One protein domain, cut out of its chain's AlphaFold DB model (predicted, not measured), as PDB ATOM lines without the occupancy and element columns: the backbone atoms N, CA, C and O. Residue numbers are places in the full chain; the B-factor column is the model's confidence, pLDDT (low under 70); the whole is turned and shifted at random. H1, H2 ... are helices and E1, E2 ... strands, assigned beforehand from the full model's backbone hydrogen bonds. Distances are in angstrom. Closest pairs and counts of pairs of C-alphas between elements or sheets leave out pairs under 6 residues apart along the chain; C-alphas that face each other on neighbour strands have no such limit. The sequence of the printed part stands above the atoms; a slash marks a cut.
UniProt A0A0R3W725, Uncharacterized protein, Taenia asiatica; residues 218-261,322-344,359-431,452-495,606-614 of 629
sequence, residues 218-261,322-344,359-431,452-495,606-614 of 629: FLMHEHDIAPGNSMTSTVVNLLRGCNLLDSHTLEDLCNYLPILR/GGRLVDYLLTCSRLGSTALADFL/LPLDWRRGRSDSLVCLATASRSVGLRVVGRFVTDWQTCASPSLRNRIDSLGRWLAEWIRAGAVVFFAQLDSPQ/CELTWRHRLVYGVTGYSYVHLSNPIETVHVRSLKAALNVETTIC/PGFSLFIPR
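AT A GLANCE: This is residues 218 to 261, 322 to 344, 359 to 431, 452 to 495 and 606 to 614 of the 629 residues of an uncharacterized protein of Taenia asiatica (UniProt A0A0R3W725). A strongly twisted sheet of six antiparallel strands runs through the middle of the domain, with H1 and H5 over one face and H8 and H9 over the other, so three layers. H4 lies off the sheet, with the short strand E6 near it, and reaches one end of the longest axis. The 193 printed residues hold nine named helices and seven named strands, in the order H1 H2 H3 H4 H5 H6 E1 H7 H8 E2 E3 E4 E5 H9 E6 E7, a mixed class. The sheet's order is E1 - E7 - E2 - E3 - E4 - E5. The whole is compact, with a radius of gyration of the C-alphas of 17.2 A and spans of 52 by 40 by 32 A.

IN THESE COORDINATES: The sheet holds E1, residues 385 to 390, E7, 607 to 613 and 19.7 A long, E2, 421 to 427 and 19.7 A, E3, 456 to 465 and 25.3 A, E4, 469 to 472, and E5, 477 to 480. E7 ends at C-alpha 613 (21.725, -15.429, -4.216). H1, residues 231 to 241 and 15.6 A, begins at C-alpha 231 (10.410, -21.619, -20.372). H4 is 324 to 335, 15.7 A, and H8 407 to 417, 15.0 A. H5 is 370 to 377, H9 481 to 488, H2 250 to 254, H3 258 to 261, H6 381 to 384, H7 399 to 402 and E6 493 to 495.

HOW THE PARTS SIT: Between the neighbour strands E1 and E7, N 388 and O 610 are within hydrogen-bond range at 2.9 A, between E7 and E2 N 423 and O 609 at 2.9 A, and between E2 and E3 N 459 and O 424 at 2.9 A. E3 bends by 61 degrees at residue 462. E3 E4 E5 form a meander, each strand the antiparallel neighbour of the one before, of two hairpins, with N 465 and O 469 at 2.9 A and N 470 and O 479 at 2.8 A. E1, H7 H8, E2 are a split strand-helix-strand unit, two strands running the same way with E7 between them, its crossover right-handed. H1 runs along the strands, 8.4 A over the sheet; H5 is on the same face, with C-alphas Val 372 and Gly 387 closest to E1, 5.4 A. On the opposite face H8 runs across E3 at 74 degrees on the local plane; H9 only just touches it, Gly 409 to Val 481, 6.2 A. H2 touches H1, C-alphas Val 236 and Leu 250 at 7.0 A; H3 and H2 meet only through their link. H6 only grazes the sheet; H7 and H8 only just touch, only at the corner, with 3 pairs of C-alphas within 8 A. E6 pairs with no named strand; its closest C-alpha to H4 is Ile 494, 7.2 A from Ser 333. Every O i to N i+4 pair is within range in H1, H2, H4, H5, H8 and H9; H3, H6 and H7 are too short for one.

THE WHOLE: The C-alphas of His 223 and Gly 323, the two farthest apart, are 53.2 A apart. Four cuts leave gaps between C-alphas of 32.0 A from 261 to 322, 16.9 A from 344 to 359, 14.4 A from 431 to 452 and 17.5 A from 495 to 606. Of the links that are printed whole, none is long. Mean pLDDT of the printed part is 81.5; 40 residues are under 70, among them 252 to 261, 337 to 344 and 396 to 406.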
ATOM      1  N   PHE A 218      32.557 -14.238 -17.227       95.56
ATOM      2  CA  PHE A 218      31.541 -15.252 -17.495       95.56
ATOM      3  C   PHE A 218      30.947 -15.772 -16.183       95.56
ATOM      4  O   PHE A 218      31.661 -15.977 -15.206       95.56
ATOM      5  N   LEU A 219      29.629 -15.972 -16.177       94.00
ATOM      6  CA  LEU A 219      28.865 -16.549 -15.068       94.00
ATOM      7  C   LEU A 219      28.933 -18.086 -15.069       94.00
ATOM      8  O   LEU A 219      28.883 -18.715 -14.018       94.00
ATOM      9  N   MET A 220      28.998 -18.678 -16.263       92.81
ATOM     10  CA  MET A 220      29.074 -20.119 -16.525       92.81
ATOM     11  C   MET A 220      29.658 -20.344 -17.926       92.81
ATOM     12  O   MET A 220      29.626 -19.428 -18.755       92.81
ATOM     13  N   HIS A 221      30.180 -21.539 -18.213       92.25
ATOM     14  CA  HIS A 221      30.661 -21.857 -19.557       92.25
ATOM     15  C   HIS A 221      29.499 -22.087 -20.532       92.25
ATOM     16  O   HIS A 221      28.384 -22.420 -20.138       92.25
ATOM     17  N   GLU A 222      29.761 -21.956 -21.832       91.44
ATOM     18  CA  GLU A 222      28.738 -22.116 -22.873       91.44
ATOM     19  C   GLU A 222      28.089 -23.514 -22.870       91.44
ATOM     20  O   GLU A 222      26.879 -23.640 -23.049       91.44
ATOM     21  N   HIS A 223      28.870 -24.560 -22.574       90.19
ATOM     22  CA  HIS A 223      28.370 -25.932 -22.432       90.19
ATOM     23  C   HIS A 223      27.510 -26.150 -21.173       90.19
ATOM     24  O   HIS A 223      26.734 -27.103 -21.122       90.19
ATOM     25  N   ASP A 224      27.598 -25.251 -20.189       90.75
ATOM     26  CA  ASP A 224      26.745 -25.244 -19.000       90.75
ATOM     27  C   ASP A 224      25.428 -24.485 -19.227       90.75
ATOM     28  O   ASP A 224      24.581 -24.448 -18.335       90.75
ATOM     29  N   ILE A 225      25.185 -23.907 -20.403       93.06
ATOM     30  CA  ILE A 225      23.915 -23.239 -20.709       93.06
ATOM     31  C   ILE A 225      22.886 -24.285 -21.145       93.06
ATOM     32  O   ILE A 225      23.092 -25.017 -22.109       93.06
ATOM     33  N   ALA A 226      21.728 -24.329 -20.486       90.56
ATOM     34  CA  ALA A 226      20.595 -25.123 -20.958       90.56
ATOM     35  C   ALA A 226      20.040 -24.499 -22.257       90.56
ATOM     36  O   ALA A 226      19.538 -23.369 -22.202       90.56
ATOM     37  N   PRO A 227      20.108 -25.174 -23.420       84.06
ATOM     38  CA  PRO A 227      19.815 -24.547 -24.705       84.06
ATOM     39  C   PRO A 227      18.313 -24.476 -25.015       84.06
ATOM     40  O   PRO A 227      17.493 -25.211 -24.460       84.06
ATOM     41  N   GLY A 228      17.972 -23.630 -25.988       79.19
ATOM     42  CA  GLY A 228      16.648 -23.564 -26.607       79.19
ATOM     43  C   GLY A 228      15.689 -22.592 -25.920       79.19
ATOM     44  O   GLY A 228      15.696 -22.403 -24.713       79.19
ATOM     45  N   ASN A 229      14.802 -21.975 -26.699       74.88
ATOM     46  CA  ASN A 229      14.022 -20.809 -26.261       74.88
ATOM     47  C   ASN A 229      12.878 -21.126 -25.268       74.88
ATOM     48  O   ASN A 229      12.011 -20.281 -25.059       74.88
ATOM     49  N   SER A 230      12.827 -22.314 -24.661       81.62
ATOM     50  CA  SER A 230      11.721 -22.759 -23.799       81.62
ATOM     51  C   SER A 230      11.702 -22.063 -22.432       81.62
ATOM     52  O   SER A 230      12.732 -21.598 -21.940       81.62
ATOM     53  N   MET A 231      10.531 -22.022 -21.783       81.38
ATOM     54  CA  MET A 231      10.410 -21.619 -20.372       81.38
ATOM     55  C   MET A 231      11.363 -22.436 -19.485       81.38
ATOM     56  O   MET A 231      12.080 -21.870 -18.662       81.38
ATOM     57  N   THR A 232      11.401 -23.753 -19.701       84.75
ATOM     58  CA  THR A 232      12.256 -24.702 -18.982       84.75
ATOM     59  C   THR A 232      13.731 -24.315 -19.053       84.75
ATOM     60  O   THR A 232      14.393 -24.310 -18.023       84.75
ATOM     61  N   SER A 233      14.241 -23.919 -20.225       87.56
ATOM     62  CA  SER A 233      15.622 -23.438 -20.360       87.56
ATOM     63  C   SER A 233      15.874 -22.177 -19.528       87.56
ATOM     64  O   SER A 233      16.860 -22.139 -18.793       87.56
ATOM     65  N   THR A 234      14.997 -21.161 -19.576       90.06
ATOM     66  CA  THR A 234      15.173 -19.955 -18.741       90.06
ATOM     67  C   THR A 234      15.239 -20.326 -17.254       90.06
ATOM     68  O   THR A 234      16.118 -19.842 -16.543       90.06
ATOM     69  N   VAL A 235      14.362 -21.224 -16.790       88.88
ATOM     70  CA  VAL A 235      14.321 -21.671 -15.388       88.88
ATOM     71  C   VAL A 235      15.562 -22.479 -14.996       88.88
ATOM     72  O   VAL A 235      16.157 -22.195 -13.961       88.88
ATOM     73  N   VAL A 236      15.993 -23.447 -15.812       90.50
ATOM     74  CA  VAL A 236      17.208 -24.236 -15.533       90.50
ATOM     75  C   VAL A 236      18.438 -23.333 -15.500       90.50
ATOM     76  O   VAL A 236      19.247 -23.458 -14.588       90.50
ATOM     77  N   ASN A 237      18.549 -22.370 -16.421       93.25
ATOM     78  CA  ASN A 237      19.635 -21.388 -16.430       93.25
ATOM     79  C   ASN A 237      19.619 -20.472 -15.188       93.25
ATOM     80  O   ASN A 237      20.681 -20.153 -14.658       93.25
ATOM     81  N   LEU A 238      18.437 -20.096 -14.680       92.62
ATOM     82  CA  LEU A 238      18.295 -19.327 -13.436       92.62
ATOM     83  C   LEU A 238      18.734 -20.150 -12.217       92.62
ATOM     84  O   LEU A 238      19.542 -19.686 -11.417       92.62
ATOM     85  N   LEU A 239      18.237 -21.385 -12.088       91.88
ATOM     86  CA  LEU A 239      18.616 -22.286 -10.997       91.88
ATOM     87  C   LEU A 239      20.106 -22.657 -11.053       91.88
ATOM     88  O   LEU A 239      20.726 -22.805 -10.004       91.88
ATOM     89  N   ARG A 240      20.689 -22.775 -12.253       92.38
ATOM     90  CA  ARG A 240      22.117 -23.052 -12.459       92.38
ATOM     91  C   ARG A 240      22.982 -21.869 -12.042       92.38
ATOM     92  O   ARG A 240      23.846 -22.043 -11.194       92.38
ATOM     93  N   GLY A 241      22.704 -20.666 -12.550       92.06
ATOM     94  CA  GLY A 241      23.459 -19.461 -12.186       92.06
ATOM     95  C   GLY A 241      23.381 -19.118 -10.693       92.06
ATOM     96  O   GLY A 241      24.339 -18.597 -10.133       92.06
ATOM     97  N   CYS A 242      22.265 -19.442 -10.029       91.00
ATOM     98  CA  CYS A 242      22.107 -19.252  -8.586       91.00
ATOM     99  C   CYS A 242      22.694 -20.398  -7.731       91.00
ATOM    100  O   CYS A 242      22.535 -20.361  -6.512       91.00
ATOM    101  N   ASN A 243      23.322 -21.420  -8.331       90.75
ATOM    102  CA  ASN A 243      23.794 -22.644  -7.660       90.75
ATOM    103  C   ASN A 243      22.699 -23.354  -6.829       90.75
ATOM    104  O   ASN A 243      22.931 -23.824  -5.717       90.75
ATOM    105  N   LEU A 244      21.473 -23.408  -7.363       88.69
ATOM    106  CA  LEU A 244      20.304 -23.995  -6.699       88.69
ATOM    107  C   LEU A 244      19.884 -25.368  -7.234       88.69
ATOM    108  O   LEU A 244      19.171 -26.055  -6.506       88.69
ATOM    109  N   LEU A 245      20.313 -25.783  -8.436       84.75
ATOM    110  CA  LEU A 245      19.867 -27.037  -9.078       84.75
ATOM    111  C   LEU A 245      19.977 -28.279  -8.175       84.75
ATOM    112  O   LEU A 245      19.050 -29.081  -8.140       84.75
ATOM    113  N   ASP A 246      21.050 -28.403  -7.391       82.44
ATOM    114  CA  ASP A 246      21.278 -29.559  -6.504       82.44
ATOM    115  C   ASP A 246      20.340 -29.595  -5.280       82.44
ATOM    116  O   ASP A 246      20.338 -30.549  -4.504       82.44
ATOM    117  N   SER A 247      19.551 -28.535  -5.076       80.44
ATOM    118  CA  SER A 247      18.646 -28.365  -3.931       80.44
ATOM    119  C   SER A 247      17.217 -27.964  -4.312       80.44
ATOM    120  O   SER A 247      16.377 -27.840  -3.424       80.44
ATOM    121  N   HIS A 248      16.957 -27.717  -5.600       78.25
ATOM    122  CA  HIS A 248      15.685 -27.247  -6.146       78.25
ATOM    123  C   HIS A 248      15.441 -27.924  -7.489       78.25
ATOM    124  O   HIS A 248      16.162 -27.686  -8.461       78.25
ATOM    125  N   THR A 249      14.387 -28.726  -7.565       75.50
ATOM    126  CA  THR A 249      13.931 -29.291  -8.832       75.50
ATOM    127  C   THR A 249      13.323 -28.199  -9.721       75.50
ATOM    128  O   THR A 249      12.918 -27.130  -9.252       75.50
ATOM    129  N   LEU A 250      13.174 -28.483 -11.021       69.31
ATOM    130  CA  LEU A 250      12.320 -27.669 -11.897       69.31
ATOM    131  C   LEU A 250      10.896 -27.565 -11.319       69.31
ATOM    132  O   LEU A 250      10.262 -26.511 -11.387       69.31
ATOM    133  N   GLU A 251      10.415 -28.657 -10.723       70.06
ATOM    134  CA  GLU A 251       9.112 -28.730 -10.079       70.06
ATOM    135  C   GLU A 251       9.013 -27.780  -8.883       70.06
ATOM    136  O   GLU A 251       7.956 -27.205  -8.700       70.06
ATOM    137  N   ASP A 252      10.067 -27.483  -8.123       68.12
ATOM    138  CA  ASP A 252       9.980 -26.563  -6.975       68.12
ATOM    139  C   ASP A 252       9.711 -25.101  -7.365       68.12
ATOM    140  O   ASP A 252       9.108 -24.360  -6.583       68.12
ATOM    141  N   LEU A 253      10.112 -24.673  -8.571       65.56
ATOM    142  CA  LEU A 253       9.682 -23.383  -9.126       65.56
ATOM    143  C   LEU A 253       8.332 -23.521  -9.846       65.56
ATOM    144  O   LEU A 253       7.424 -22.718  -9.624       65.56
ATOM    145  N   CYS A 254       8.166 -24.560 -10.667       61.91
ATOM    146  CA  CYS A 254       6.934 -24.789 -11.422       61.91
ATOM    147  C   CYS A 254       5.722 -25.095 -10.527       61.91
ATOM    148  O   CYS A 254       4.613 -24.771 -10.933       61.91
ATOM    149  N   ASN A 255       5.910 -25.613  -9.307       57.03
ATOM    150  CA  ASN A 255       4.894 -25.837  -8.268       57.03
ATOM    151  C   ASN A 255       4.441 -24.536  -7.590       57.03
ATOM    152  O   ASN A 255       3.417 -24.534  -6.902       57.03
ATOM    153  N   TYR A 256       5.110 -23.408  -7.852       52.53
ATOM    154  CA  TYR A 256       4.564 -22.100  -7.511       52.53
ATOM    155  C   TYR A 256       3.555 -21.571  -8.537       52.53
ATOM    156  O   TYR A 256       2.676 -20.792  -8.170       52.53
ATOM    157  N   LEU A 257       3.571 -22.062  -9.783       52.22
ATOM    158  CA  LEU A 257       2.491 -21.785 -10.736       52.22
ATOM    159  C   LEU A 257       1.144 -22.365 -10.208       52.22
ATOM    160  O   LEU A 257       0.137 -21.658 -10.204       52.22
ATOM    161  N   PRO A 258       1.097 -23.571  -9.600       44.38
ATOM    162  CA  PRO A 258       0.008 -24.050  -8.749       44.38
ATOM    163  C   PRO A 258      -0.384 -23.233  -7.510       44.38
ATOM    164  O   PRO A 258      -1.424 -23.535  -6.928       44.38
ATOM    165  N   ILE A 259       0.330 -22.180  -7.109       44.06
ATOM    166  CA  ILE A 259      -0.215 -21.243  -6.110       44.06
ATOM    167  C   ILE A 259      -1.208 -20.243  -6.737       44.06
ATOM    168  O   ILE A 259      -2.025 -19.675  -6.016       44.06
ATOM    169  N   LEU A 260      -1.310 -20.209  -8.073       41.91
ATOM    170  CA  LEU A 260      -2.523 -19.788  -8.791       41.91
ATOM    171  C   LEU A 260      -3.546 -20.930  -8.946       41.91
ATOM    172  O   LEU A 260      -4.747 -20.669  -8.854       41.91
ATOM    173  N   ARG A 261      -3.118 -22.204  -9.075       41.16
ATOM    174  CA  ARG A 261      -4.061 -23.347  -8.980       41.16
ATOM    175  C   ARG A 261      -4.792 -23.390  -7.639       41.16
ATOM    176  O   ARG A 261      -5.853 -23.979  -7.615       41.16
ATOM    177  N   GLY A 322     -12.941   5.767 -16.238       56.53
ATOM    178  CA  GLY A 322     -13.163   6.128 -17.651       56.53
ATOM    179  C   GLY A 322     -14.243   5.295 -18.348       56.53
ATOM    180  O   GLY A 322     -14.347   5.304 -19.572       56.53
ATOM    181  N   GLY A 323     -14.989   4.492 -17.590       74.75
ATOM    182  CA  GLY A 323     -15.816   3.424 -18.135       74.75
ATOM    183  C   GLY A 323     -14.997   2.199 -18.557       74.75
ATOM    184  O   GLY A 323     -13.785   2.255 -18.787       74.75
ATOM    185  N   ARG A 324     -15.685   1.057 -18.675       80.31
ATOM    186  CA  ARG A 324     -15.063  -0.277 -18.791       80.31
ATOM    187  C   ARG A 324     -14.117  -0.409 -19.986       80.31
ATOM    188  O   ARG A 324     -13.071  -1.042 -19.871       80.31
ATOM    189  N   LEU A 325     -14.461   0.219 -21.112       86.38
ATOM    190  CA  LEU A 325     -13.635   0.258 -22.324       86.38
ATOM    191  C   LEU A 325     -12.288   0.947 -22.072       86.38
ATOM    192  O   LEU A 325     -11.248   0.444 -22.496       86.38
ATOM    193  N   VAL A 326     -12.293   2.093 -21.389       87.38
ATOM    194  CA  VAL A 326     -11.077   2.873 -21.133       87.38
ATOM    195  C   VAL A 326     -10.224   2.183 -20.077       87.38
ATOM    196  O   VAL A 326      -9.025   2.011 -20.289       87.38
ATOM    197  N   ASP A 327     -10.839   1.694 -18.999       85.75
ATOM    198  CA  ASP A 327     -10.146   0.943 -17.949       85.75
ATOM    199  C   ASP A 327      -9.482  -0.330 -18.512       85.75
ATOM    200  O   ASP A 327      -8.347  -0.651 -18.143       85.75
ATOM    201  N   TYR A 328     -10.123  -1.004 -19.476       85.88
ATOM    202  CA  TYR A 328      -9.540  -2.116 -20.230       85.88
ATOM    203  C   TYR A 328      -8.344  -1.677 -21.090       85.88
ATOM    204  O   TYR A 328      -7.270  -2.264 -20.963       85.88
ATOM    205  N   LEU A 329      -8.465  -0.621 -21.908       88.00
ATOM    206  CA  LEU A 329      -7.356  -0.133 -22.749       88.00
ATOM    207  C   LEU A 329      -6.146   0.328 -21.918       88.00
ATOM    208  O   LEU A 329      -5.004  -0.009 -22.242       88.00
ATOM    209  N   LEU A 330      -6.379   1.043 -20.814       87.62
ATOM    210  CA  LEU A 330      -5.338   1.437 -19.860       87.62
ATOM    211  C   LEU A 330      -4.699   0.210 -19.194       87.62
ATOM    212  O   LEU A 330      -3.482   0.166 -18.998       87.62
ATOM    213  N   THR A 331      -5.488  -0.822 -18.893       83.69
ATOM    214  CA  THR A 331      -4.978  -2.076 -18.328       83.69
ATOM    215  C   THR A 331      -4.149  -2.860 -19.345       83.69
ATOM    216  O   THR A 331      -3.056  -3.309 -19.001       83.69
ATOM    217  N   CYS A 332      -4.573  -2.947 -20.608       83.06
ATOM    218  CA  CYS A 332      -3.798  -3.586 -21.673       83.06
ATOM    219  C   CYS A 332      -2.497  -2.840 -21.986       83.06
ATOM    220  O   CYS A 332      -1.460  -3.479 -22.174       83.06
ATOM    221  N   SER A 333      -2.504  -1.505 -21.937       85.88
ATOM    222  CA  SER A 333      -1.279  -0.703 -22.002       85.88
ATOM    223  C   SER A 333      -0.321  -1.025 -20.844       85.88
ATOM    224  O   SER A 333       0.884  -1.162 -21.056       85.88
ATOM    225  N   ARG A 334      -0.830  -1.208 -19.618       81.75
ATOM    226  CA  ARG A 334      -0.010  -1.458 -18.416       81.75
ATOM    227  C   ARG A 334       0.475  -2.903 -18.248       81.75
ATOM    228  O   ARG A 334       1.570  -3.100 -17.717       81.75
ATOM    229  N   LEU A 335      -0.334  -3.892 -18.634       75.06
ATOM    230  CA  LEU A 335      -0.164  -5.311 -18.275       75.06
ATOM    231  C   LEU A 335      -0.182  -6.288 -19.464       75.06
ATOM    232  O   LEU A 335       0.103  -7.463 -19.255       75.06
ATOM    233  N   GLY A 336      -0.510  -5.839 -20.679       75.56
ATOM    234  CA  GLY A 336      -0.685  -6.697 -21.854       75.56
ATOM    235  C   GLY A 336      -2.123  -7.194 -22.082       75.56
ATOM    236  O   GLY A 336      -3.033  -6.933 -21.296       75.56
ATOM    237  N   SER A 337      -2.349  -7.903 -23.193       62.94
ATOM    238  CA  SER A 337      -3.697  -8.187 -23.731       62.94
ATOM    239  C   SER A 337      -4.360  -9.466 -23.187       62.94
ATOM    240  O   SER A 337      -5.081 -10.154 -23.905       62.94
ATOM    241  N   THR A 338      -4.135  -9.803 -21.916       58.50
ATOM    242  CA  THR A 338      -4.670 -11.026 -21.275       58.50
ATOM    243  C   THR A 338      -5.908 -10.799 -20.405       58.50
ATOM    244  O   THR A 338      -6.484 -11.758 -19.899       58.50
ATOM    245  N   ALA A 339      -6.334  -9.549 -20.208       56.38
ATOM    246  CA  ALA A 339      -7.248  -9.198 -19.120       56.38
ATOM    247  C   ALA A 339      -8.753  -9.202 -19.461       56.38
ATOM    248  O   ALA A 339      -9.554  -9.015 -18.552       56.38
ATOM    249  N   LEU A 340      -9.177  -9.406 -20.719       63.88
ATOM    250  CA  LEU A 340     -10.578  -9.180 -21.143       63.88
ATOM    251  C   LEU A 340     -11.627  -9.916 -20.282       63.88
ATOM    252  O   LEU A 340     -12.688  -9.367 -19.995       63.88
ATOM    253  N   ALA A 341     -11.315 -11.133 -19.829       60.03
ATOM    254  CA  ALA A 341     -12.198 -11.942 -18.986       60.03
ATOM    255  C   ALA A 341     -12.444 -11.363 -17.573       60.03
ATOM    256  O   ALA A 341     -13.383 -11.790 -16.908       60.03
ATOM    257  N   ASP A 342     -11.635 -10.402 -17.109       62.72
ATOM    258  CA  ASP A 342     -11.884  -9.644 -15.874       62.72
ATOM    259  C   ASP A 342     -12.714  -8.355 -16.117       62.72
ATOM    260  O   ASP A 342     -13.144  -7.738 -15.144       62.72
ATOM    261  N   PHE A 343     -12.971  -7.960 -17.378       67.94
ATOM    262  CA  PHE A 343     -13.752  -6.758 -17.746       67.94
ATOM    263  C   PHE A 343     -15.156  -7.048 -18.300       67.94
ATOM    264  O   PHE A 343     -16.022  -6.176 -18.242       67.94
ATOM    265  N   LEU A 344     -15.400  -8.247 -18.834       66.19
ATOM    266  CA  LEU A 344     -16.735  -8.656 -19.279       66.19
ATOM    267  C   LEU A 344     -17.626  -9.035 -18.079       66.19
ATOM    268  O   LEU A 344     -17.148  -9.699 -17.154       66.19
ATOM    269  N   LEU A 359      -4.302 -18.339 -17.993       40.75
ATOM    270  CA  LEU A 359      -3.463 -18.901 -16.944       40.75
ATOM    271  C   LEU A 359      -2.090 -18.211 -16.915       40.75
ATOM    272  O   LEU A 359      -1.364 -18.316 -17.905       40.75
ATOM    273  N   PRO A 360      -1.644 -17.638 -15.776       49.06
ATOM    274  CA  PRO A 360      -0.280 -17.115 -15.626       49.06
ATOM    275  C   PRO A 360       0.785 -18.231 -15.501       49.06
ATOM    276  O   PRO A 360       1.733 -18.136 -14.726       49.06
ATOM    277  N   LEU A 361       0.601 -19.324 -16.251       51.41
ATOM    278  CA  LEU A 361       1.566 -20.403 -16.467       51.41
ATOM    279  C   LEU A 361       2.741 -19.927 -17.329       51.41
ATOM    280  O   LEU A 361       3.878 -20.318 -17.087       51.41
ATOM    281  N   ASP A 362       2.460 -19.082 -18.322       67.19
ATOM    282  CA  ASP A 362       3.465 -18.490 -19.197       67.19
ATOM    283  C   ASP A 362       3.821 -17.090 -18.687       67.19
ATOM    284  O   ASP A 362       3.254 -16.081 -19.097       67.19
ATOM    285  N   TRP A 363       4.771 -17.021 -17.752       74.75
ATOM    286  CA  TRP A 363       5.271 -15.773 -17.157       74.75
ATOM    287  C   TRP A 363       5.940 -14.828 -18.169       74.75
ATOM    288  O   TRP A 363       6.354 -13.737 -17.802       74.75
ATOM    289  N   ARG A 364       6.052 -15.210 -19.443       77.31
ATOM    290  CA  ARG A 364       6.477 -14.321 -20.531       77.31
ATOM    291  C   ARG A 364       5.362 -13.397 -21.003       77.31
ATOM    292  O   ARG A 364       5.618 -12.473 -21.768       77.31
ATOM    293  N   ARG A 365       4.123 -13.656 -20.593       76.56
ATOM    294  CA  ARG A 365       2.942 -12.961 -21.091       76.56
ATOM    295  C   ARG A 365       2.715 -11.631 -20.396       76.56
ATOM    296  O   ARG A 365       2.751 -11.521 -19.169       76.56
ATOM    297  N   GLY A 366       2.501 -10.606 -21.214       72.12
ATOM    298  CA  GLY A 366       2.074  -9.269 -20.819       72.12
ATOM    299  C   GLY A 366       3.130  -8.391 -20.139       72.12
ATOM    300  O   GLY A 366       3.210  -7.206 -20.453       72.12
ATOM    301  N   ARG A 367       3.981  -8.941 -19.261       83.19
ATOM    302  CA  ARG A 367       4.892  -8.165 -18.399       83.19
ATOM    303  C   ARG A 367       6.364  -8.555 -18.520       83.19
ATOM    304  O   ARG A 367       6.725  -9.724 -18.424       83.19
ATOM    305  N   SER A 368       7.208  -7.529 -18.579       85.38
ATOM    306  CA  SER A 368       8.673  -7.617 -18.641       85.38
ATOM    307  C   SER A 368       9.341  -8.010 -17.312       85.38
ATOM    308  O   SER A 368      10.453  -8.536 -17.305       85.38
ATOM    309  N   ASP A 369       8.660  -7.814 -16.177       88.38
ATOM    310  CA  ASP A 369       9.153  -8.130 -14.829       88.38
ATOM    311  C   ASP A 369       8.639  -9.473 -14.273       88.38
ATOM    312  O   ASP A 369       9.005  -9.876 -13.165       88.38
ATOM    313  N   SER A 370       7.814 -10.206 -15.027       85.62
ATOM    314  CA  SER A 370       7.144 -11.421 -14.540       85.62
ATOM    315  C   SER A 370       8.094 -12.558 -14.145       85.62
ATOM    316  O   SER A 370       7.776 -13.306 -13.222       85.62
ATOM    317  N   LEU A 371       9.287 -12.673 -14.748       88.06
ATOM    318  CA  LEU A 371      10.306 -13.637 -14.297       88.06
ATOM    319  C   LEU A 371      10.789 -13.326 -12.868       88.06
ATOM    320  O   LEU A 371      10.998 -14.240 -12.069       88.06
ATOM    321  N   VAL A 372      10.922 -12.038 -12.528       89.38
ATOM    322  CA  VAL A 372      11.244 -11.597 -11.164       89.38
ATOM    323  C   VAL A 372      10.083 -11.910 -10.233       89.38
ATOM    324  O   VAL A 372      10.316 -12.477  -9.168       89.38
ATOM    325  N   CYS A 373       8.847 -11.609 -10.643       85.00
ATOM    326  CA  CYS A 373       7.651 -11.922  -9.861       85.00
ATOM    327  C   CYS A 373       7.527 -13.426  -9.568       85.00
ATOM    328  O   CYS A 373       7.252 -13.798  -8.432       85.00
ATOM    329  N   LEU A 374       7.776 -14.298 -10.551       84.88
ATOM    330  CA  LEU A 374       7.734 -15.753 -10.377       84.88
ATOM    331  C   LEU A 374       8.791 -16.242  -9.377       84.88
ATOM    332  O   LEU A 374       8.475 -16.981  -8.443       84.88
ATOM    333  N   ALA A 375      10.046 -15.827  -9.565       84.69
ATOM    334  CA  ALA A 375      11.157 -16.283  -8.739       84.69
ATOM    335  C   ALA A 375      11.083 -15.757  -7.296       84.69
ATOM    336  O   ALA A 375      11.390 -16.507  -6.372       84.69
ATOM    337  N   THR A 376      10.645 -14.508  -7.082       82.31
ATOM    338  CA  THR A 376      10.510 -13.928  -5.731       82.31
ATOM    339  C   THR A 376       9.234 -14.357  -5.016       82.31
ATOM    340  O   THR A 376       9.257 -14.491  -3.794       82.31
ATOM    341  N   ALA A 377       8.141 -14.627  -5.739       79.94
ATOM    342  CA  ALA A 377       6.945 -15.207  -5.138       79.94
ATOM    343  C   ALA A 377       7.179 -16.658  -4.693       79.94
ATOM    344  O   ALA A 377       6.586 -17.081  -3.700       79.94
ATOM    345  N   SER A 378       8.039 -17.412  -5.392       79.56
ATOM    346  CA  SER A 378       8.321 -18.806  -5.050       79.56
ATOM    347  C   SER A 378       8.829 -18.972  -3.618       79.56
ATOM    348  O   SER A 378       9.850 -18.414  -3.232       79.56
ATOM    349  N   ARG A 379       8.144 -19.807  -2.829       75.62
ATOM    350  CA  ARG A 379       8.530 -20.115  -1.439       75.62
ATOM    351  C   ARG A 379       9.895 -20.788  -1.312       75.62
ATOM    352  O   ARG A 379      10.514 -20.653  -0.266       75.62
ATOM    353  N   SER A 380      10.334 -21.531  -2.321       77.12
ATOM    354  CA  SER A 380      11.614 -22.243  -2.307       77.12
ATOM    355  C   SER A 380      12.740 -21.312  -2.779       77.12
ATOM    356  O   SER A 380      13.647 -20.972  -2.018       77.12
ATOM    357  N   VAL A 381      12.608 -20.784  -3.999       81.06
ATOM    358  CA  VAL A 381      13.621 -19.933  -4.644       81.06
ATOM    359  C   VAL A 381      13.658 -18.515  -4.061       81.06
ATOM    360  O   VAL A 381      14.739 -17.997  -3.798       81.06
ATOM    361  N   GLY A 382      12.514 -17.894  -3.777       83.44
ATOM    362  CA  GLY A 382      12.411 -16.527  -3.251       83.44
ATOM    363  C   GLY A 382      12.873 -16.361  -1.799       83.44
ATOM    364  O   GLY A 382      13.140 -15.239  -1.369       83.44
ATOM    365  N   LEU A 383      13.044 -17.458  -1.049       85.00
ATOM    366  CA  LEU A 383      13.784 -17.444   0.220       85.00
ATOM    367  C   LEU A 383      15.303 -17.393   0.006       85.00
ATOM    368  O   LEU A 383      15.999 -16.828   0.841       85.00
ATOM    369  N   ARG A 384      15.816 -17.939  -1.104       88.31
ATOM    370  CA  ARG A 384      17.254 -18.037  -1.409       88.31
ATOM    371  C   ARG A 384      17.762 -17.025  -2.433       88.31
ATOM    372  O   ARG A 384      18.966 -16.933  -2.632       88.31
ATOM    373  N   VAL A 385      16.882 -16.266  -3.078       89.88
ATOM    374  CA  VAL A 385      17.228 -15.300  -4.128       89.88
ATOM    375  C   VAL A 385      16.492 -13.985  -3.883       89.88
ATOM    376  O   VAL A 385      15.302 -13.970  -3.572       89.88
ATOM    377  N   VAL A 386      17.191 -12.862  -4.040       90.81
ATOM    378  CA  VAL A 386      16.572 -11.537  -4.176       90.81
ATOM    379  C   VAL A 386      16.523 -11.194  -5.659       90.81
ATOM    380  O   VAL A 386      17.562 -11.089  -6.306       90.81
ATOM    381  N   GLY A 387      15.316 -11.036  -6.201       91.94
ATOM    382  CA  GLY A 387      15.093 -10.611  -7.581       91.94
ATOM    383  C   GLY A 387      14.688  -9.138  -7.667       91.94
ATOM    384  O   GLY A 387      13.899  -8.668  -6.847       91.94
ATOM    385  N   ARG A 388      15.177  -8.417  -8.680       93.44
ATOM    386  CA  ARG A 388      14.758  -7.046  -9.013       93.44
ATOM    387  C   ARG A 388      14.729  -6.843 -10.526       93.44
ATOM    388  O   ARG A 388      15.676  -7.210 -11.211       93.44
ATOM    389  N   PHE A 389      13.681  -6.197 -11.038       93.94
ATOM    390  CA  PHE A 389      13.648  -5.732 -12.426       93.94
ATOM    391  C   PHE A 389      14.209  -4.306 -12.552       93.94
ATOM    392  O   PHE A 389      14.020  -3.475 -11.658       93.94
ATOM    393  N   VAL A 390      14.928  -4.035 -13.643       92.19
ATOM    394  CA  VAL A 390      15.604  -2.761 -13.925       92.19
ATOM    395  C   VAL A 390      15.475  -2.413 -15.410       92.19
ATOM    396  O   VAL A 390      16.182  -2.973 -16.245       92.19
ATOM    397  N   THR A 391      14.624  -1.442 -15.734       88.25
ATOM    398  CA  THR A 391      14.646  -0.730 -17.026       88.25
ATOM    399  C   THR A 391      15.795   0.284 -17.043       88.25
ATOM    400  O   THR A 391      16.648   0.296 -17.931       88.25
ATOM    401  N   ASP A 392      15.876   1.084 -15.981       84.62
ATOM    402  CA  ASP A 392      16.690   2.295 -15.910       84.62
ATOM    403  C   ASP A 392      18.098   1.979 -15.376       84.62
ATOM    404  O   ASP A 392      18.531   2.462 -14.327       84.62
ATOM    405  N   TRP A 393      18.838   1.130 -16.093       83.19
ATOM    406  CA  TRP A 393      20.172   0.665 -15.680       83.19
ATOM    407  C   TRP A 393      21.146   1.820 -15.369       83.19
ATOM    408  O   TRP A 393      21.976   1.702 -14.469       83.19
ATOM    409  N   GLN A 394      20.989   2.970 -16.038       80.38
ATOM    410  CA  GLN A 394      21.766   4.194 -15.806       80.38
ATOM    411  C   GLN A 394      21.513   4.817 -14.422       80.38
ATOM    412  O   GLN A 394      22.457   5.229 -13.747       80.38
ATOM    413  N   THR A 395      20.259   4.859 -13.953       73.81
ATOM    414  CA  THR A 395      19.925   5.389 -12.614       73.81
ATOM    415  C   THR A 395      20.311   4.405 -11.510       73.81
ATOM    416  O   THR A 395      20.564   4.816 -10.376       73.81
ATOM    417  N   CYS A 396      20.435   3.121 -11.857       65.62
ATOM    418  CA  CYS A 396      20.937   2.050 -10.998       65.62
ATOM    419  C   CYS A 396      22.470   1.887 -11.034       65.62
ATOM    420  O   CYS A 396      23.009   1.061 -10.299       65.62
ATOM    421  N   ALA A 397      23.193   2.644 -11.865       63.91
ATOM    422  CA  ALA A 397      24.652   2.625 -11.898       63.91
ATOM    423  C   ALA A 397      25.253   3.480 -10.764       63.91
ATOM    424  O   ALA A 397      24.701   4.519 -10.386       63.91
ATOM    425  N   SER A 398      26.426   3.085 -10.256       61.84
ATOM    426  CA  SER A 398      27.246   3.946  -9.388       61.84
ATOM    427  C   SER A 398      27.540   5.287 -10.088       61.84
ATOM    428  O   SER A 398      27.736   5.278 -11.308       61.84
ATOM    429  N   PRO A 399      27.626   6.430  -9.375       56.91
ATOM    430  CA  PRO A 399      28.033   7.709  -9.966       56.91
ATOM    431  C   PRO A 399      29.323   7.623 -10.802       56.91
ATOM    432  O   PRO A 399      29.412   8.251 -11.853       56.91
ATOM    433  N   SER A 400      30.277   6.769 -10.408       57.09
ATOM    434  CA  SER A 400      31.521   6.531 -11.157       57.09
ATOM    435  C   SER A 400      31.334   5.805 -12.500       57.09
ATOM    436  O   SER A 400      32.177   5.946 -13.385       57.09
ATOM    437  N   LEU A 401      30.237   5.056 -12.687       57.06
ATOM    438  CA  LEU A 401      29.880   4.447 -13.975       57.06
ATOM    439  C   LEU A 401      29.029   5.382 -14.847       57.06
ATOM    440  O   LEU A 401      29.209   5.368 -16.063       57.06
ATOM    441  N   ARG A 402      28.142   6.204 -14.261       57.00
ATOM    442  CA  ARG A 402      27.224   7.094 -15.012       57.00
ATOM    443  C   ARG A 402      27.955   7.993 -16.008       57.00
ATOM    444  O   ARG A 402      27.493   8.166 -17.130       57.00
ATOM    445  N   ASN A 403      29.122   8.503 -15.620       52.19
ATOM    446  CA  ASN A 403      29.888   9.462 -16.415       52.19
ATOM    447  C   ASN A 403      30.658   8.835 -17.598       52.19
ATOM    448  O   ASN A 403      31.315   9.565 -18.336       52.19
ATOM    449  N   ARG A 404      30.607   7.508 -17.811       55.22
ATOM    450  CA  ARG A 404      31.167   6.869 -19.017       55.22
ATOM    451  C   ARG A 404      30.039   6.382 -19.928       55.22
ATOM    452  O   ARG A 404      29.234   5.538 -19.542       55.22
ATOM    453  N   ILE A 405      30.017   6.882 -21.164       49.34
ATOM    454  CA  ILE A 405      28.942   6.649 -22.148       49.34
ATOM    455  C   ILE A 405      28.781   5.154 -22.496       49.34
ATOM    456  O   ILE A 405      27.668   4.690 -22.751       49.34
ATOM    457  N   ASP A 406      29.849   4.355 -22.416       58.31
ATOM    458  CA  ASP A 406      29.839   2.902 -22.668       58.31
ATOM    459  C   ASP A 406      29.733   2.023 -21.410       58.31
ATOM    460  O   ASP A 406      30.124   0.859 -21.387       58.31
ATOM    461  N   SER A 407      29.123   2.560 -20.355       76.94
ATOM    462  CA  SER A 407      28.994   1.899 -19.052       76.94
ATOM    463  C   SER A 407      28.119   0.641 -18.995       76.94
ATOM    464  O   SER A 407      28.274  -0.098 -18.029       76.94
ATOM    465  N   LEU A 408      27.251   0.330 -19.972       89.56
ATOM    466  CA  LEU A 408      26.341  -0.832 -19.872       89.56
ATOM    467  C   LEU A 408      27.085  -2.176 -19.783       89.56
ATOM    468  O   LEU A 408      26.778  -2.979 -18.908       89.56
ATOM    469  N   GLY A 409      28.075  -2.422 -20.650       91.94
ATOM    470  CA  GLY A 409      28.845  -3.670 -20.596       91.94
ATOM    471  C   GLY A 409      29.627  -3.797 -19.287       91.94
ATOM    472  O   GLY A 409      29.644  -4.858 -18.674       91.94
ATOM    473  N   ARG A 410      30.181  -2.686 -18.785       90.56
ATOM    474  CA  ARG A 410      30.829  -2.644 -17.467       90.56
ATOM    475  C   ARG A 410      29.844  -2.886 -16.322       90.56
ATOM    476  O   ARG A 410      30.155  -3.652 -15.427       90.56
ATOM    477  N   TRP A 411      28.654  -2.291 -16.364       91.38
ATOM    478  CA  TRP A 411      27.596  -2.490 -15.369       91.38
ATOM    479  C   TRP A 411      27.148  -3.957 -15.307       91.38
ATOM    480  O   TRP A 411      27.036  -4.508 -14.216       91.38
ATOM    481  N   LEU A 412      26.982  -4.616 -16.460       94.12
ATOM    482  CA  LEU A 412      26.714  -6.057 -16.534       94.12
ATOM    483  C   LEU A 412      27.880  -6.888 -15.968       94.12
ATOM    484  O   LEU A 412      27.649  -7.787 -15.164       94.12
ATOM    485  N   ALA A 413      29.123  -6.566 -16.341       93.25
ATOM    486  CA  ALA A 413      30.311  -7.267 -15.855       93.25
ATOM    487  C   ALA A 413      30.492  -7.146 -14.329       93.25
ATOM    488  O   ALA A 413      30.782  -8.147 -13.681       93.25
ATOM    489  N   GLU A 414      30.267  -5.966 -13.739       90.69
ATOM    490  CA  GLU A 414      30.309  -5.778 -12.280       90.69
ATOM    491  C   GLU A 414      29.206  -6.569 -11.559       90.69
ATOM    492  O   GLU A 414      29.471  -7.167 -10.516       90.69
ATOM    493  N   TRP A 415      27.993  -6.648 -12.117       92.56
ATOM    494  CA  TRP A 415      26.934  -7.493 -11.549       92.56
ATOM    495  C   TRP A 415      27.293  -8.982 -11.583       92.56
ATOM    496  O   TRP A 415      27.098  -9.668 -10.581       92.56
ATOM    497  N   ILE A 416      27.865  -9.477 -12.686       94.19
ATOM    498  CA  ILE A 416      28.295 -10.881 -12.789       94.19
ATOM    499  C   ILE A 416      29.479 -11.160 -11.844       94.19
ATOM    500  O   ILE A 416      29.466 -12.168 -11.143       94.19
ATOM    501  N   ARG A 417      30.451 -10.239 -11.728       92.12
ATOM    502  CA  ARG A 417      31.543 -10.303 -10.730       92.12
ATOM    503  C   ARG A 417      31.023 -10.342  -9.289       92.12
ATOM    504  O   ARG A 417      31.609 -11.020  -8.451       92.12
ATOM    505  N   ALA A 418      29.912  -9.662  -9.008       89.56
ATOM    506  CA  ALA A 418      29.219  -9.705  -7.719       89.56
ATOM    507  C   ALA A 418      28.337 -10.960  -7.516       89.56
ATOM    508  O   ALA A 418      27.616 -11.039  -6.521       89.56
ATOM    509  N   GLY A 419      28.368 -11.934  -8.435       91.31
ATOM    510  CA  GLY A 419      27.599 -13.179  -8.351       91.31
ATOM    511  C   GLY A 419      26.116 -13.043  -8.709       91.31
ATOM    512  O   GLY A 419      25.322 -13.910  -8.342       91.31
ATOM    513  N   ALA A 420      25.712 -11.968  -9.396       93.62
ATOM    514  CA  ALA A 420      24.331 -11.791  -9.830       93.62
ATOM    515  C   ALA A 420      24.059 -12.488 -11.173       93.62
ATOM    516  O   ALA A 420      24.768 -12.296 -12.161       93.62
ATOM    517  N   VAL A 421      22.961 -13.239 -11.226       96.31
ATOM    518  CA  VAL A 421      22.419 -13.834 -12.450       96.31
ATOM    519  C   VAL A 421      21.540 -12.795 -13.136       96.31
ATOM    520  O   VAL A 421      20.575 -12.301 -12.549       96.31
ATOM    521  N   VAL A 422      21.860 -12.448 -14.381       96.75
ATOM    522  CA  VAL A 422      21.188 -11.365 -15.112       96.75
ATOM    523  C   VAL A 422      20.452 -11.924 -16.321       96.75
ATOM    524  O   VAL A 422      21.067 -12.536 -17.187       96.75
ATOM    525  N   PHE A 423      19.147 -11.674 -16.430       96.38
ATOM    526  CA  PHE A 423      18.378 -11.964 -17.642       96.38
ATOM    527  C   PHE A 423      17.954 -10.676 -18.340       96.38
ATOM    528  O   PHE A 423      17.286  -9.837 -17.736       96.38
ATOM    529  N   PHE A 424      18.277 -10.539 -19.625       95.69
ATOM    530  CA  PHE A 424      17.710  -9.497 -20.473       95.69
ATOM    531  C   PHE A 424      16.307  -9.917 -20.928       95.69
ATOM    532  O   PHE A 424      16.151 -10.947 -21.589       95.69
ATOM    533  N   ALA A 425      15.299  -9.134 -20.550       93.75
ATOM    534  CA  ALA A 425      13.927  -9.238 -21.021       93.75
ATOM    535  C   ALA A 425      13.745  -8.307 -22.225       93.75
ATOM    536  O   ALA A 425      13.829  -7.085 -22.094       93.75
ATOM    537  N   GLN A 426      13.483  -8.891 -23.389       90.88
ATOM    538  CA  GLN A 426      13.151  -8.197 -24.636       90.88
ATOM    539  C   GLN A 426      11.816  -8.721 -25.166       90.88
ATOM    540  O   GLN A 426      11.416  -9.830 -24.815       90.88
ATOM    541  N   LEU A 427      11.137  -7.984 -26.042       86.12
ATOM    542  CA  LEU A 427      10.058  -8.589 -26.825       86.12
ATOM    543  C   LEU A 427      10.639  -9.619 -27.803       86.12
ATOM    544  O   LEU A 427      11.741  -9.432 -28.331       86.12
ATOM    545  N   ASP A 428       9.893 -10.689 -28.071       75.56
ATOM    546  CA  ASP A 428      10.136 -11.495 -29.266       75.56
ATOM    547  C   ASP A 428       9.791 -10.652 -30.502       75.56
ATOM    548  O   ASP A 428       8.632 -10.472 -30.868       75.56
ATOM    549  N   SER A 429      10.826 -10.072 -31.115       58.78
ATOM    550  CA  SER A 429      10.694  -9.251 -32.318       58.78
ATOM    551  C   SER A 429      10.166 -10.106 -33.481       58.78
ATOM    552  O   SER A 429      10.777 -11.142 -33.770       58.78
ATOM    553  N   PRO A 430       9.100  -9.691 -34.198       50.28
ATOM    554  CA  PRO A 430       8.619 -10.355 -35.413       50.28
ATOM    555  C   PRO A 430       9.570 -10.059 -36.591       50.28
ATOM    556  O   PRO A 430       9.229  -9.396 -37.573       50.28
ATOM    557  N   GLN A 431      10.831 -10.475 -36.458       43.91
ATOM    558  CA  GLN A 431      11.930  -9.929 -37.238       43.91
ATOM    559  C   GLN A 431      12.136 -10.637 -38.578       43.91
ATOM    560  O   GLN A 431      12.892 -11.595 -38.680       43.91
ATOM    561  N   CYS A 452      -2.407 -10.469 -31.067       57.22
ATOM    562  CA  CYS A 452      -0.947 -10.387 -30.919       57.22
ATOM    563  C   CYS A 452      -0.536 -10.028 -29.480       57.22
ATOM    564  O   CYS A 452      -0.290  -8.869 -29.144       57.22
ATOM    565  N   GLU A 453      -0.477 -11.035 -28.617       66.69
ATOM    566  CA  GLU A 453      -0.154 -10.876 -27.204       66.69
ATOM    567  C   GLU A 453       1.346 -10.617 -26.957       66.69
ATOM    568  O   GLU A 453       2.209 -11.314 -27.502       66.69
ATOM    569  N   LEU A 454       1.674  -9.639 -26.099       75.50
ATOM    570  CA  LEU A 454       3.063  -9.314 -25.751       75.50
ATOM    571  C   LEU A 454       3.763 -10.500 -25.082       75.50
ATOM    572  O   LEU A 454       3.529 -10.798 -23.911       75.50
ATOM    573  N   THR A 455       4.662 -11.126 -25.839       82.75
ATOM    574  CA  THR A 455       5.474 -12.259 -25.398       82.75
ATOM    575  C   THR A 455       6.910 -11.794 -25.159       82.75
ATOM    576  O   THR A 455       7.625 -11.393 -26.081       82.75
ATOM    577  N   TRP A 456       7.322 -11.822 -23.894       87.12
ATOM    578  CA  TRP A 456       8.634 -11.400 -23.422       87.12
ATOM    579  C   TRP A 456       9.628 -12.565 -23.427       87.12
ATOM    580  O   TRP A 456       9.459 -13.588 -22.765       87.12
ATOM    581  N   ARG A 457      10.733 -12.395 -24.142       88.38
ATOM    582  CA  ARG A 457      11.842 -13.339 -24.212       88.38
ATOM    583  C   ARG A 457      12.901 -12.959 -23.183       88.38
ATOM    584  O   ARG A 457      13.530 -11.909 -23.294       88.38
ATOM    585  N   HIS A 458      13.124 -13.829 -22.200       91.94
ATOM    586  CA  HIS A 458      14.128 -13.615 -21.156       91.94
ATOM    587  C   HIS A 458      15.361 -14.486 -21.419       91.94
ATOM    588  O   HIS A 458      15.290 -15.719 -21.379       91.94
ATOM    589  N   ARG A 459      16.483 -13.823 -21.704       93.56
ATOM    590  CA  ARG A 459      17.758 -14.404 -22.148       93.56
ATOM    591  C   ARG A 459      18.814 -14.234 -21.067       93.56
ATOM    592  O   ARG A 459      18.973 -13.121 -20.573       93.56
ATOM    593  N   LEU A 460      19.530 -15.295 -20.696       96.44
ATOM    594  CA  LEU A 460      20.600 -15.191 -19.699       96.44
ATOM    595  C   LEU A 460      21.759 -14.387 -20.295       96.44
ATOM    596  O   LEU A 460      22.263 -14.756 -21.352       96.44
ATOM    597  N   VAL A 461      22.209 -13.342 -19.606       96.88
ATOM    598  CA  VAL A 461      23.522 -12.735 -19.838       96.88
ATOM    599  C   VAL A 461      24.547 -13.636 -19.152       96.88
ATOM    600  O   VAL A 461      24.730 -13.558 -17.938       96.88
ATOM    601  N   TYR A 462      25.163 -14.542 -19.910       95.94
ATOM    602  CA  TYR A 462      26.111 -15.515 -19.356       95.94
ATOM    603  C   TYR A 462      27.557 -15.012 -19.369       95.94
ATOM    604  O   TYR A 462      28.403 -15.588 -18.691       95.94
ATOM    605  N   GLY A 463      27.838 -13.915 -20.078       95.69
ATOM    606  CA  GLY A 463      29.122 -13.233 -19.998       95.69
ATOM    607  C   GLY A 463      29.174 -11.880 -20.702       95.69
ATOM    608  O   GLY A 463      28.240 -11.466 -21.392       95.69
ATOM    609  N   VAL A 464      30.296 -11.191 -20.528       95.56
ATOM    610  CA  VAL A 464      30.647  -9.913 -21.154       95.56
ATOM    611  C   VAL A 464      32.124  -9.965 -21.529       95.56
ATOM    612  O   VAL A 464      32.938 -10.337 -20.688       95.56
ATOM    613  N   THR A 465      32.476  -9.556 -22.748       94.50
ATOM    614  CA  THR A 465      33.876  -9.485 -23.194       94.50
ATOM    615  C   THR A 465      34.255  -8.088 -23.691       94.50
ATOM    616  O   THR A 465      33.458  -7.379 -24.324       94.50
ATOM    617  N   GLY A 466      35.454  -7.633 -23.313       89.75
ATOM    618  CA  GLY A 466      35.994  -6.294 -23.598       89.75
ATOM    619  C   GLY A 466      35.080  -5.114 -23.219       89.75
ATOM    620  O   GLY A 466      35.139  -4.065 -23.862       89.75
ATOM    621  N   TYR A 467      34.150  -5.301 -22.269       90.62
ATOM    622  CA  TYR A 467      33.002  -4.416 -21.961       90.62
ATOM    623  C   TYR A 467      32.138  -3.971 -23.163       90.62
ATOM    624  O   TYR A 467      31.270  -3.111 -23.007       90.62
ATOM    625  N   SER A 468      32.354  -4.544 -24.347       91.12
ATOM    626  CA  SER A 468      31.793  -4.080 -25.625       91.12
ATOM    627  C   SER A 468      30.858  -5.115 -26.243       91.12
ATOM    628  O   SER A 468      29.961  -4.764 -27.009       91.12
ATOM    629  N   TYR A 469      31.017  -6.380 -25.857       94.00
ATOM    630  CA  TYR A 469      30.212  -7.507 -26.301       94.00
ATOM    631  C   TYR A 469      29.560  -8.197 -25.103       94.00
ATOM    632  O   TYR A 469      30.169  -8.340 -24.046       94.00
ATOM    633  N   VAL A 470      28.305  -8.604 -25.269       95.50
ATOM    634  CA  VAL A 470      27.469  -9.240 -24.248       95.50
ATOM    635  C   VAL A 470      27.002 -10.580 -24.793       95.50
ATOM    636  O   VAL A 470      26.420 -10.645 -25.874       95.50
ATOM    637  N   HIS A 471      27.257 -11.645 -24.046       95.94
ATOM    638  CA  HIS A 471      26.944 -13.011 -24.443       95.94
ATOM    639  C   HIS A 471      25.591 -13.410 -23.858       95.94
ATOM    640  O   HIS A 471      25.398 -13.397 -22.638       95.94
ATOM    641  N   LEU A 472      24.633 -13.697 -24.739       95.12
ATOM    642  CA  LEU A 472      23.233 -13.955 -24.409       95.12
ATOM    643  C   LEU A 472      22.861 -15.400 -24.736       95.12
ATOM    644  O   LEU A 472      23.225 -15.893 -25.797       95.12
ATOM    645  N   SER A 473      22.084 -16.063 -23.878       92.62
ATOM    646  CA  SER A 473      21.486 -17.367 -24.199       92.62
ATOM    647  C   SER A 473      20.212 -17.239 -25.044       92.62
ATOM    648  O   SER A 473      19.583 -16.181 -25.111       92.62
ATOM    649  N   ASN A 474      19.790 -18.350 -25.655       82.69
ATOM    650  CA  ASN A 474      18.510 -18.509 -26.358       82.69
ATOM    651  C   ASN A 474      18.194 -17.457 -27.457       82.69
ATOM    652  O   ASN A 474      17.316 -16.610 -27.256       82.69
ATOM    653  N   PRO A 475      18.816 -17.528 -28.656       86.00
ATOM    654  CA  PRO A 475      19.936 -18.404 -29.011       86.00
ATOM    655  C   PRO A 475      21.210 -17.978 -28.279       86.00
ATOM    656  O   PRO A 475      21.287 -16.852 -27.789       86.00
ATOM    657  N   ILE A 476      22.184 -18.885 -28.198       89.25
ATOM    658  CA  ILE A 476      23.537 -18.541 -27.757       89.25
ATOM    659  C   ILE A 476      24.137 -17.624 -28.829       89.25
ATOM    660  O   ILE A 476      24.305 -18.049 -29.971       89.25
ATOM    661  N   GLU A 477      24.372 -16.355 -28.495       92.31
ATOM    662  CA  GLU A 477      24.947 -15.372 -29.419       92.31
ATOM    663  C   GLU A 477      25.694 -14.251 -28.674       92.31
ATOM    664  O   GLU A 477      25.383 -13.914 -27.528       92.31
ATOM    665  N   THR A 478      26.644 -13.619 -29.362       94.62
ATOM    666  CA  THR A 478      27.393 -12.462 -28.862       94.62
ATOM    667  C   THR A 478      26.857 -11.168 -29.479       94.62
ATOM    668  O   THR A 478      26.985 -10.940 -30.681       94.62
ATOM    669  N   VAL A 479      26.280 -10.285 -28.662       94.19
ATOM    670  CA  VAL A 479      25.656  -9.024 -29.095       94.19
ATOM    671  C   VAL A 479      26.506  -7.827 -28.676       94.19
ATOM    672  O   VAL A 479      26.896  -7.698 -27.518       94.19
ATOM    673  N   HIS A 480      26.766  -6.894 -29.593       94.00
ATOM    674  CA  HIS A 480      27.472  -5.654 -29.257       94.00
ATOM    675  C   HIS A 480      26.617  -4.734 -28.360       94.00
ATOM    676  O   HIS A 480      25.423  -4.542 -28.602       94.00
ATOM    677  N   VAL A 481      27.230  -4.091 -27.361       92.12
ATOM    678  CA  VAL A 481      26.554  -3.255 -26.345       92.12
ATOM    679  C   VAL A 481      25.685  -2.148 -26.955       92.12
ATOM    680  O   VAL A 481      24.641  -1.820 -26.396       92.12
ATOM    681  N   ARG A 482      26.054  -1.588 -28.118       90.56
ATOM    682  CA  ARG A 482      25.215  -0.591 -28.822       90.56
ATOM    683  C   ARG A 482      23.877  -1.176 -29.291       90.56
ATOM    684  O   ARG A 482      22.859  -0.505 -29.161       90.56
ATOM    685  N   SER A 483      23.858  -2.421 -29.760       91.19
ATOM    686  CA  SER A 483      22.633  -3.118 -30.173       91.19
ATOM    687  C   SER A 483      21.754  -3.461 -28.968       91.19
ATOM    688  O   SER A 483      20.539  -3.305 -29.032       91.19
ATOM    689  N   LEU A 484      22.364  -3.837 -27.837       91.19
ATOM    690  CA  LEU A 484      21.648  -4.066 -26.578       91.19
ATOM    691  C   LEU A 484      21.038  -2.766 -26.015       91.19
ATOM    692  O   LEU A 484      19.882  -2.758 -25.605       91.19
ATOM    693  N   LYS A 485      21.775  -1.643 -26.067       90.19
ATOM    694  CA  LYS A 485      21.256  -0.295 -25.755       90.19
ATOM    695  C   LYS A 485      20.085   0.094 -26.668       90.19
ATOM    696  O   LYS A 485      19.104   0.643 -26.179       90.19
ATOM    697  N   ALA A 486      20.165  -0.199 -27.967       89.38
ATOM    698  CA  ALA A 486      19.065   0.051 -28.897       89.38
ATOM    699  C   ALA A 486      17.825  -0.787 -28.542       89.38
ATOM    700  O   ALA A 486      16.734  -0.237 -28.469       89.38
ATOM    701  N   ALA A 487      18.001  -2.078 -28.236       89.31
ATOM    702  CA  ALA A 487      16.920  -2.972 -27.815       89.31
ATOM    703  C   ALA A 487      16.257  -2.542 -26.490       89.31
ATOM    704  O   ALA A 487      15.042  -2.653 -26.361       89.31
ATOM    705  N   LEU A 488      17.023  -2.008 -25.529       89.81
ATOM    706  CA  LEU A 488      16.498  -1.421 -24.283       89.81
ATOM    707  C   LEU A 488      15.604  -0.195 -24.521       89.81
ATOM    708  O   LEU A 488      14.653   0.029 -23.777       89.81
ATOM    709  N   ASN A 489      15.903   0.581 -25.562       88.38
ATOM    710  CA  ASN A 489      15.212   1.825 -25.893       88.38
ATOM    711  C   ASN A 489      14.052   1.636 -26.892       88.38
ATOM    712  O   ASN A 489      13.498   2.627 -27.364       88.38
ATOM    713  N   VAL A 490      13.684   0.396 -27.241       86.81
ATOM    714  CA  VAL A 490      12.549   0.120 -28.137       86.81
ATOM    715  C   VAL A 490      11.242   0.546 -27.472       86.81
ATOM    716  O   VAL A 490      10.886   0.048 -26.402       86.81
ATOM    717  N   GLU A 491      10.495   1.429 -28.136       86.25
ATOM    718  CA  GLU A 491       9.112   1.694 -27.758       86.25
ATOM    719  C   GLU A 491       8.240   0.469 -28.021       86.25
ATOM    720  O   GLU A 491       8.253  -0.122 -29.100       86.25
ATOM    721  N   THR A 492       7.467   0.093 -27.011       87.19
ATOM    722  CA  THR A 492       6.588  -1.068 -27.047       87.19
ATOM    723  C   THR A 492       5.164  -0.646 -27.381       87.19
ATOM    724  O   THR A 492       4.626   0.323 -26.839       87.19
ATOM    725  N   THR A 493       4.533  -1.405 -28.268       86.75
ATOM    726  CA  THR A 493       3.129  -1.259 -28.659       86.75
ATOM    727  C   THR A 493       2.440  -2.610 -28.560       86.75
ATOM    728  O   THR A 493       3.088  -3.653 -28.617       86.75
ATOM    729  N   ILE A 494       1.123  -2.600 -28.381       83.75
ATOM    730  CA  ILE A 494       0.305  -3.808 -28.331       83.75
ATOM    731  C   ILE A 494      -0.948  -3.628 -29.182       83.75
ATOM    732  O   ILE A 494      -1.544  -2.550 -29.214       83.75
ATOM    733  N   CYS A 495      -1.326  -4.694 -29.879       82.81
ATOM    734  CA  CYS A 495      -2.579  -4.765 -30.612       82.81
ATOM    735  C   CYS A 495      -3.718  -5.145 -29.658       82.81
ATOM    736  O   CYS A 495      -3.560  -6.069 -28.867       82.81
ATOM    737  N   PRO A 606      11.576  -3.172 -22.301       93.12
ATOM    738  CA  PRO A 606      12.710  -4.079 -22.165       93.12
ATOM    739  C   PRO A 606      13.626  -3.665 -21.004       93.12
ATOM    740  O   PRO A 606      13.723  -2.489 -20.651       93.12
ATOM    741  N   GLY A 607      14.301  -4.633 -20.389       94.75
ATOM    742  CA  GLY A 607      15.075  -4.389 -19.171       94.75
ATOM    743  C   GLY A 607      15.760  -5.636 -18.628       94.75
ATOM    744  O   GLY A 607      15.734  -6.700 -19.242       94.75
ATOM    745  N   PHE A 608      16.384  -5.514 -17.462       95.88
ATOM    746  CA  PHE A 608      17.141  -6.588 -16.826       95.88
ATOM    747  C   PHE A 608      16.426  -7.127 -15.587       95.88
ATOM    748  O   PHE A 608      16.148  -6.390 -14.644       95.88
ATOM    749  N   SER A 609      16.178  -8.435 -15.564       95.75
ATOM    750  CA  SER A 609      15.864  -9.176 -14.342       95.75
ATOM    751  C   SER A 609      17.183  -9.551 -13.660       95.75
ATOM    752  O   SER A 609      17.901 -10.423 -14.150       95.75
ATOM    753  N   LEU A 610      17.520  -8.869 -12.568       95.44
ATOM    754  CA  LEU A 610      18.687  -9.148 -11.732       95.44
ATOM    755  C   LEU A 610      18.293 -10.115 -10.612       95.44
ATOM    756  O   LEU A 610      17.297  -9.878  -9.926       95.44
ATOM    757  N   PHE A 611      19.091 -11.155 -10.386       95.31
ATOM    758  CA  PHE A 611      18.902 -12.129  -9.314       95.31
ATOM    759  C   PHE A 611      20.191 -12.302  -8.520       95.31
ATOM    760  O   PHE A 611      21.232 -12.621  -9.086       95.31
ATOM    761  N   ILE A 612      20.121 -12.102  -7.206       92.81
ATOM    762  CA  ILE A 612      21.265 -12.211  -6.295       92.81
ATOM    763  C   ILE A 612      20.983 -13.355  -5.312       92.81
ATOM    764  O   ILE A 612      19.977 -13.281  -4.593       92.81
ATOM    765  N   PRO A 613      21.820 -14.406  -5.252       89.56
ATOM    766  CA  PRO A 613      21.725 -15.429  -4.216       89.56
ATOM    767  C   PRO A 613      21.875 -14.819  -2.816       89.56
ATOM    768  O   PRO A 613      22.737 -13.975  -2.576       89.56
ATOM    769  N   ARG A 614      21.048 -15.255  -1.865       86.50
ATOM    770  CA  ARG A 614      21.232 -14.932  -0.448       86.50
ATOM    771  C   ARG A 614      22.286 -15.860   0.138       86.50
ATOM    772  O   ARG A 614      22.203 -17.077  -0.015       86.50
TER     773      ARG A 614